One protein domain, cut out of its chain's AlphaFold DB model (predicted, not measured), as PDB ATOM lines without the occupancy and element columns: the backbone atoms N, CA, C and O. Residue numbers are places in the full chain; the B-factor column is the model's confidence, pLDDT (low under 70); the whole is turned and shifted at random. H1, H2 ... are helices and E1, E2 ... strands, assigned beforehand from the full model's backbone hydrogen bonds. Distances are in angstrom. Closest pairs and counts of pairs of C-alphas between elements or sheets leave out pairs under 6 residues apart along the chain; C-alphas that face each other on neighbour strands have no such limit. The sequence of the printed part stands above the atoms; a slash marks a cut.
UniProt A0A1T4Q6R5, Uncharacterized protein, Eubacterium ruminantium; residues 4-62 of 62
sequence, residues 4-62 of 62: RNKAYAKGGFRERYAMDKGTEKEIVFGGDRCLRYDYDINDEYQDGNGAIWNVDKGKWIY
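AT A GLANCE: This is residues 4 to 62 of the 62 residues of an uncharacterized protein of Eubacterium ruminantium (UniProt A0A1T4Q6R5). A twisted four-stranded sheet has a helical hairpin, H1 and H2, over one face, with the helices running across the strands, while the other face is bare. The turn of the long hairpin E1 and E2 lies at one end of the longest axis, and the loop of residues 39 to 50 reaches to the other. The printed part has 59 residues, with two named helices and four named strands along the chain as H1 H2 E1 E2 E3 E4. The sheet's order is E1 E2 E3 E4, antiparallel throughout, and the class is mixed. The whole is compact, with a radius of gyration of the C-alphas of 10.6 A and spans of 31 by 21 by 17 A.

HOW THE PARTS SIT: Start at H1, residues 4 to 10, and go on to H2, residues 13 to 21: this helical hairpin only just touches, with 3 pairs of C-alphas within 8 A, the closest those of Tyr 8 and Arg 16 at 5.7 A. The two run opposite ways at a shallow tilt of 17 degrees. Next come E1, residues 23 to 29, E2, residues 32 to 38, E3, residues 51 to 54, and E4, residues 59 to 61, a meander, each strand the antiparallel neighbour of the one before. Look for N 25 and O 36 at 2.8 A in the hairpin E1 and E2, N 35 and O 53 at 2.8 A in the hairpin E2 and E3, and N 54 and O 59 at 2.8 A in the hairpin E3 and E4, within hydrogen-bond range. E1 and E4 are apart. H1 and H2 are on the same face of the sheet, making two layers, helices on one face of a sheet. H1, at a height over the sheet of 9.3 A, lies over E3; the C-alphas of Ala 7 and Trp 53 are their closest, 6.5 A. H2, at 8.0 A, lies over E2 and only just over E3, with 3 of its C-alphas on E3; the closest C-alphas of H2 and E2 are those of Ala 18 and Tyr 37, 5.7 A. In H1 and H2 every O i to N i+4 pair is within hydrogen-bond range.

IN THESE COORDINATES: Find C-alpha 4 at (148.301, 133.235, 81.583), where H1 begins; it is 10.0 A long, and H2 is 12.0 A. E1 starts at C-alpha 23, (142.085, 143.827, 80.690), and measures 17.3 A, E2 18.5 A, E3 10.0 A and E4 6.5 A, ending at C-alpha 61, (151.013, 137.362, 67.625).

THE WHOLE: The C-alphas of Gly 31 and Glu 44 are the two farthest apart, 32.2 A. The link from E2 to E3, 12 residues, is long; the other links are tight. The printed part has no cut, and no printed residue is under 70 in pLDDT.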
ATOM      1  N   ARG A   4     147.682 131.982  81.139       89.62
ATOM      2  CA  ARG A   4     148.301 133.235  81.583       89.62
ATOM      3  C   ARG A   4     149.762 133.047  82.012       89.62
ATOM      4  O   ARG A   4     150.631 133.807  81.604       89.62
ATOM      5  N   ASN A   5     150.094 131.988  82.753       94.50
ATOM      6  CA  ASN A   5     151.482 131.744  83.173       94.50
ATOM      7  C   ASN A   5     152.386 131.388  81.983       94.50
ATOM      8  O   ASN A   5     153.561 131.748  81.977       94.50
ATOM      9  N   LYS A   6     151.855 130.684  80.972       96.06
ATOM     10  CA  LYS A   6     152.596 130.380  79.737       96.06
ATOM     11  C   LYS A   6     152.849 131.648  78.924       96.06
ATOM     12  O   LYS A   6     153.984 131.869  78.509       96.06
ATOM     13  N   ALA A   7     151.818 132.471  78.742       96.44
ATOM     14  CA  ALA A   7     151.909 133.743  78.036       96.44
ATOM     15  C   ALA A   7     152.936 134.670  78.702       96.44
ATOM     16  O   ALA A   7     153.846 135.153  78.029       96.44
ATOM     17  N   TYR A   8     152.882 134.810  80.032       97.19
ATOM     18  CA  TYR A   8     153.813 135.646  80.798       97.19
ATOM     19  C   TYR A   8     155.262 135.153  80.689       97.19
ATOM     20  O   TYR A   8     156.177 135.934  80.430       97.19
ATOM     21  N   ALA A   9     155.477 133.838  80.821       97.44
ATOM     22  CA  ALA A   9     156.805 133.240  80.706       97.44
ATOM     23  C   ALA A   9     157.418 133.432  79.308       97.44
ATOM     24  O   ALA A   9     158.622 133.667  79.205       97.44
ATOM     25  N   LYS A  10     156.604 133.358  78.244       96.94
ATOM     26  CA  LYS A  10     157.057 133.559  76.855       96.94
ATOM     27  C   LYS A  10     157.062 135.020  76.399       96.94
ATOM     28  O   LYS A  10     157.644 135.307  75.359       96.94
ATOM     29  N   GLY A  11     156.393 135.913  77.123       96.06
ATOM     30  CA  GLY A  11     156.320 137.334  76.802       96.06
ATOM     31  C   GLY A  11     157.617 138.062  77.123       96.06
ATOM     32  O   GLY A  11     158.299 137.731  78.100       96.06
ATOM     33  N   GLY A  12     157.936 139.059  76.304       95.62
ATOM     34  CA  GLY A  12     158.938 140.067  76.601       95.62
ATOM     35  C   GLY A  12     158.360 141.178  77.479       95.62
ATOM     36  O   GLY A  12     157.308 141.033  78.103       95.62
ATOM     37  N   PHE A  13     159.070 142.305  77.548       95.00
ATOM     38  CA  PHE A  13     158.662 143.441  78.375       95.00
ATOM     39  C   PHE A  13     157.267 143.964  77.999       95.00
ATOM     40  O   PHE A  13     156.428 144.146  78.875       95.00
ATOM     41  N   ARG A  14     157.006 144.147  76.698       95.50
ATOM     42  CA  ARG A  14     155.751 144.714  76.182       95.50
ATOM     43  C   ARG A  14     154.556 143.821  76.484       95.50
ATOM     44  O   ARG A  14     153.540 144.299  76.973       95.50
ATOM     45  N   GLU A  15     154.685 142.522  76.234       97.38
ATOM     46  CA  GLU A  15     153.591 141.585  76.450       97.38
ATOM     47  C   GLU A  15     153.298 141.403  77.941       97.38
ATOM     48  O   GLU A  15     152.138 141.393  78.341       97.38
ATOM     49  N   ARG A  16     154.333 141.339  78.790       97.38
ATOM     50  CA  ARG A  16     154.142 141.298  80.249       97.38
ATOM     51  C   ARG A  16     153.492 142.574  80.771       97.38
ATOM     52  O   ARG A  16     152.565 142.482  81.566       97.38
ATOM     53  N   TYR A  17     153.907 143.740  80.271       96.75
ATOM     54  CA  TYR A  17     153.273 145.015  80.607       96.75
ATOM     55  C   TYR A  17     151.781 145.006  80.253       96.75
ATOM     56  O   TYR A  17     150.944 145.320  81.098       96.75
ATOM     57  N   ALA A  18     151.436 144.553  79.044       97.19
ATOM     58  CA  ALA A  18     150.049 144.420  78.611       97.19
ATOM     59  C   ALA A  18     149.250 143.451  79.496       97.19
ATOM     60  O   ALA A  18     148.101 143.723  79.812       97.19
ATOM     61  N   MET A  19     149.846 142.350  79.956       96.81
ATOM     62  CA  MET A  19     149.184 141.413  80.873       96.81
ATOM     63  C   MET A  19     148.999 141.955  82.295       96.81
ATOM     64  O   MET A  19     148.066 141.542  82.988       96.81
ATOM     65  N   ASP A  20     149.902 142.823  82.748       96.44
ATOM     66  CA  ASP A  20     149.881 143.395  84.095       96.44
ATOM     67  C   ASP A  20     148.955 144.620  84.183       96.44
ATOM     68  O   ASP A  20     148.328 144.847  85.218       96.44
ATOM     69  N   LYS A  21     148.848 145.402  83.100       96.00
ATOM     70  CA  LYS A  21     148.022 146.621  83.023       96.00
ATOM     71  C   LYS A  21     146.697 146.431  82.300       96.00
ATOM     72  O   LYS A  21     145.742 147.157  82.567       96.00
ATOM     73  N   GLY A  22     146.656 145.494  81.365       95.06
ATOM     74  CA  GLY A  22     145.534 145.290  80.470       95.06
ATOM     75  C   GLY A  22     144.413 144.463  81.067       95.06
ATOM     76  O   GLY A  22     144.596 143.600  81.928       95.06
ATOM     77  N   THR A  23     143.226 144.714  80.535       96.50
ATOM     78  CA  THR A  23     142.085 143.827  80.690       96.50
ATOM     79  C   THR A  23     142.203 142.710  79.663       96.50
ATOM     80  O   THR A  23     142.327 142.959  78.465       96.50
ATOM     81  N   GLU A  24     142.168 141.471  80.143       96.06
ATOM     82  CA  GLU A  24     142.165 140.281  79.296       96.06
ATOM     83  C   GLU A  24     140.785 140.093  78.652       96.06
ATOM     84  O   GLU A  24     139.755 140.126  79.331       96.06
ATOM     85  N   LYS A  25     140.764 139.856  77.340       96.50
ATOM     86  CA  LYS A  25     139.564 139.510  76.581       96.50
ATOM     87  C   LYS A  25     139.841 138.318  75.675       96.50
ATOM     88  O   LYS A  25     140.757 138.355  74.856       96.50
ATOM     89  N   GLU A  26     139.015 137.281  75.776       96.81
ATOM     90  CA  GLU A  26     139.063 136.172  74.823       96.81
ATOM     91  C   GLU A  26     138.467 136.607  73.474       96.81
ATOM     92  O   GLU A  26     137.398 137.223  73.409       96.81
ATOM     93  N   ILE A  27     139.183 136.310  72.393       97.12
ATOM     94  CA  ILE A  27     138.791 136.594  71.013       97.12
ATOM     95  C   ILE A  27     139.091 135.387  70.121       97.12
ATOM     96  O   ILE A  27     139.938 134.551  70.436       97.12
ATOM     97  N   VAL A  28     138.439 135.333  68.961       96.88
ATOM     98  CA  VAL A  28     138.811 134.420  67.877       96.88
ATOM     99  C   VAL A  28     139.593 135.216  66.840       96.88
ATOM    100  O   VAL A  28     139.080 136.194  66.296       96.88
ATOM    101  N   PHE A  29     140.827 134.804  66.560       92.81
ATOM    102  CA  PHE A  29     141.679 135.445  65.559       92.81
ATOM    103  C   PHE A  29     142.254 134.390  64.617       92.81
ATOM    104  O   PHE A  29     142.936 133.463  65.045       92.81
ATOM    105  N   GLY A  30     141.940 134.502  63.323       90.69
ATOM    106  CA  GLY A  30     142.362 133.514  62.325       90.69
ATOM    107  C   GLY A  30     141.819 132.099  62.570       90.69
ATOM    108  O   GLY A  30     142.440 131.137  62.132       90.69
ATOM    109  N   GLY A  31     140.691 131.970  63.280       95.31
ATOM    110  CA  GLY A  31     140.088 130.685  63.654       95.31
ATOM    111  C   GLY A  31     140.622 130.070  64.951       95.31
ATOM    112  O   GLY A  31     140.023 129.115  65.433       95.31
ATOM    113  N   ASP A  32     141.677 130.638  65.545       97.19
ATOM    114  CA  ASP A  32     142.239 130.167  66.814       97.19
ATOM    115  C   ASP A  32     141.696 130.972  67.999       97.19
ATOM    116  O   ASP A  32     141.425 132.179  67.893       97.19
ATOM    117  N   ARG A  33     141.634 130.327  69.164       96.88
ATOM    118  CA  ARG A  33     141.336 130.989  70.432       96.88
ATOM    119  C   ARG A  33     142.536 131.806  70.898       96.88
ATOM    120  O   ARG A  33     143.648 131.294  71.052       96.88
ATOM    121  N   CYS A  34     142.304 133.088  71.150       97.50
ATOM    122  CA  CYS A  34     143.337 134.029  71.555       97.50
ATOM    123  C   CYS A  34     142.894 134.876  72.752       97.50
ATOM    124  O   CYS A  34     141.708 135.122  72.952       97.50
ATOM    125  N   LEU A  35     143.863 135.360  73.523       97.19
ATOM    126  CA  LEU A  35     143.665 136.340  74.586       97.19
ATOM    127  C   LEU A  35     144.274 137.661  74.134       97.19
ATOM    128  O   LEU A  35     145.466 137.713  73.836       97.19
ATOM    129  N   ARG A  36     143.462 138.710  74.068       97.12
ATOM    130  CA  ARG A  36     143.902 140.075  73.791       97.12
ATOM    131  C   ARG A  36     143.960 140.864  75.092       97.12
ATOM    132  O   ARG A  36     143.066 140.727  75.925       97.12
ATOM    133  N   TYR A  37     144.997 141.677  75.246       96.81
ATOM    134  CA  TYR A  37     145.191 142.531  76.411       96.81
ATOM    135  C   TYR A  37     145.171 143.990  75.970       96.81
ATOM    136  O   TYR A  37     146.096 144.452  75.306       96.81
ATOM    137  N   ASP A  38     144.109 144.702  76.333       96.75
ATOM    138  CA  ASP A  38     143.950 146.129  76.046       96.75
ATOM    139  C   ASP A  38     143.999 146.929  77.353       96.75
ATOM    140  O   ASP A  38     143.446 146.514  78.374       96.75
ATOM    141  N   TYR A  39     144.640 148.090  77.321       95.94
ATOM    142  CA  TYR A  39     144.660 149.061  78.417       95.94
ATOM    143  C   TYR A  39     144.379 150.471  77.887       95.94
ATOM    144  O   TYR A  39     144.149 150.662  76.689       95.94
ATOM    145  N   ASP A  40     144.324 151.452  78.791       95.38
ATOM    146  CA  ASP A  40     143.966 152.832  78.460       95.38
ATOM    147  C   ASP A  40     144.843 153.380  77.323       95.38
ATOM    148  O   ASP A  40     146.066 153.234  77.322       95.38
ATOM    149  N   ILE A  41     144.208 154.027  76.346       94.00
ATOM    150  CA  ILE A  41     144.885 154.649  75.205       94.00
ATOM    151  C   ILE A  41     145.781 155.828  75.620       94.00
ATOM    152  O   ILE A  41     146.677 156.216  74.876       94.00
ATOM    153  N   ASN A  42     145.548 156.391  76.805       96.00
ATOM    154  CA  ASN A  42     146.335 157.468  77.396       96.00
ATOM    155  C   ASN A  42     147.454 156.953  78.317       96.00
ATOM    156  O   ASN A  42     148.145 157.767  78.927       96.00
ATOM    157  N   ASP A  43     147.629 155.632  78.456       95.56
ATOM    158  CA  ASP A  43     148.770 155.068  79.183       95.56
ATOM    159  C   ASP A  43     150.081 155.475  78.495       95.56
ATOM    160  O   ASP A  43     150.171 155.523  77.264       95.56
ATOM    161  N   GLU A  44     151.099 155.780  79.295       93.69
ATOM    162  CA  GLU A  44     152.387 156.283  78.817       93.69
ATOM    163  C   GLU A  44     153.140 155.278  77.923       93.69
ATOM    164  O   GLU A  44     153.943 155.692  77.084       93.69
ATOM    165  N   TYR A  45     152.854 153.974  78.036       92.00
ATOM    166  CA  TYR A  45     153.472 152.929  77.218       92.00
ATOM    167  C   TYR A  45     152.443 152.257  76.314       92.00
ATOM    168  O   TYR A  45     151.758 151.348  76.754       92.00
ATOM    169  N   GLN A  46     152.365 152.611  75.030       95.12
ATOM    170  CA  GLN A  46     151.374 152.032  74.096       95.12
ATOM    171  C   GLN A  46     151.874 150.834  73.271       95.12
ATOM    172  O   GLN A  46     151.074 150.146  72.645       95.12
ATOM    173  N   ASP A  47     153.173 150.534  73.298       93.50
ATOM    174  CA  ASP A  47     153.795 149.487  72.470       93.50
ATOM    175  C   ASP A  47     153.240 148.066  72.693       93.50
ATOM    176  O   ASP A  47     153.431 147.190  71.848       93.50
ATOM    177  N   GLY A  48     152.633 147.807  73.855       95.00
ATOM    178  CA  GLY A  48     152.007 146.530  74.195       95.00
ATOM    179  C   GLY A  48     150.482 146.539  74.075       95.00
ATOM    180  O   GLY A  48     149.860 145.508  74.331       95.00
ATOM    181  N   ASN A  49     149.858 147.672  73.735       97.00
ATOM    182  CA  ASN A  49     148.407 147.792  73.780       97.00
ATOM    183  C   ASN A  49     147.776 146.952  72.670       97.00
ATOM    184  O   ASN A  49     148.144 147.051  71.499       97.00
ATOM    185  N   GLY A  50     146.839 146.090  73.050       96.12
ATOM    186  CA  GLY A  50     146.236 145.120  72.151       96.12
ATOM    187  C   GLY A  50     147.116 143.907  71.864       96.12
ATOM    188  O   GLY A  50     146.835 143.213  70.890       96.12
ATOM    189  N   ALA A  51     148.144 143.615  72.672       97.31
ATOM    190  CA  ALA A  51     148.944 142.395  72.532       97.31
ATOM    191  C   ALA A  51     148.052 141.140  72.547       97.31
ATOM    192  O   ALA A  51     147.142 141.024  73.371       97.31
ATOM    193  N   ILE A  52     148.326 140.185  71.649       97.62
ATOM    194  CA  ILE A  52     147.504 138.980  71.477       97.62
ATOM    195  C   ILE A  52     148.333 137.719  71.721       97.62
ATOM    196  O   ILE A  52     149.307 137.443  71.019       97.62
ATOM    197  N   TRP A  53     147.896 136.905  72.678       97.88
ATOM    198  CA  TRP A  53     148.399 135.556  72.910       97.88
ATOM    199  C   TRP A  53     147.504 134.534  72.207       97.88
ATOM    200  O   TRP A  53     146.330 134.394  72.549       97.88
ATOM    201  N   ASN A  54     148.050 133.788  71.250       97.81
ATOM    202  CA  ASN A  54     147.362 132.653  70.647       97.81
ATOM    203  C   ASN A  54     147.473 131.446  71.580       97.81
ATOM    204  O   ASN A  54     148.569 130.912  71.782       97.81
ATOM    205  N   VAL A  55     146.344 131.030  72.152       96.69
ATOM    206  CA  VAL A  55     146.297 129.971  73.162       96.69
ATOM    207  C   VAL A  55     146.563 128.613  72.527       96.69
ATOM    208  O   VAL A  55     147.376 127.843  73.037       96.69
ATOM    209  N   ASP A  56     145.946 128.353  71.378       95.44
ATOM    210  CA  ASP A  56     146.018 127.054  70.712       95.44
ATOM    211  C   ASP A  56     147.426 126.775  70.156       95.44
ATOM    212  O   ASP A  56     147.921 125.650  70.213       95.44
ATOM    213  N   LYS A  57     148.124 127.817  69.685       95.81
ATOM    214  CA  LYS A  57     149.511 127.740  69.183       95.81
ATOM    215  C   LYS A  57     150.562 128.046  70.251       95.81
ATOM    216  O   LYS A  57     151.755 127.861  70.004       95.81
ATOM    217  N   GLY A  58     150.149 128.538  71.416       96.31
ATOM    218  CA  GLY A  58     151.023 128.897  72.526       96.31
ATOM    219  C   GLY A  58     152.113 129.906  72.152       96.31
ATOM    220  O   GLY A  58     153.283 129.684  72.495       96.31
ATOM    221  N   LYS A  59     151.760 130.978  71.431       97.12
ATOM    222  CA  LYS A  59     152.695 132.034  71.003       97.12
ATOM    223  C   LYS A  59     152.034 133.412  70.947       97.12
ATOM    224  O   LYS A  59     150.833 133.513  70.714       97.12
ATOM    225  N   TRP A  60     152.840 134.460  71.101       97.25
ATOM    226  CA  TRP A  60     152.422 135.837  70.842       97.25
ATOM    227  C   TRP A  60     152.258 136.082  69.340       97.25
ATOM    228  O   TRP A  60     152.979 135.496  68.523       97.25
ATOM    229  N   ILE A  61     151.264 136.894  68.989       94.81
ATOM    230  CA  ILE A  61     151.013 137.362  67.625       94.81
ATOM    231  C   ILE A  61     151.643 138.751  67.490       94.81
ATOM    232  O   ILE A  61     151.408 139.609  68.339       94.81
ATOM    233  N   TYR A  62     152.432 138.932  66.430       81.75
ATOM    234  CA  TYR A  62     153.094 140.179  66.045       81.75
ATOM    235  C   TYR A  62     152.530 140.679  64.720       81.75
ATOM    236  O   TYR A  62     152.194 139.809  63.880       81.75
TER     237      TYR A  62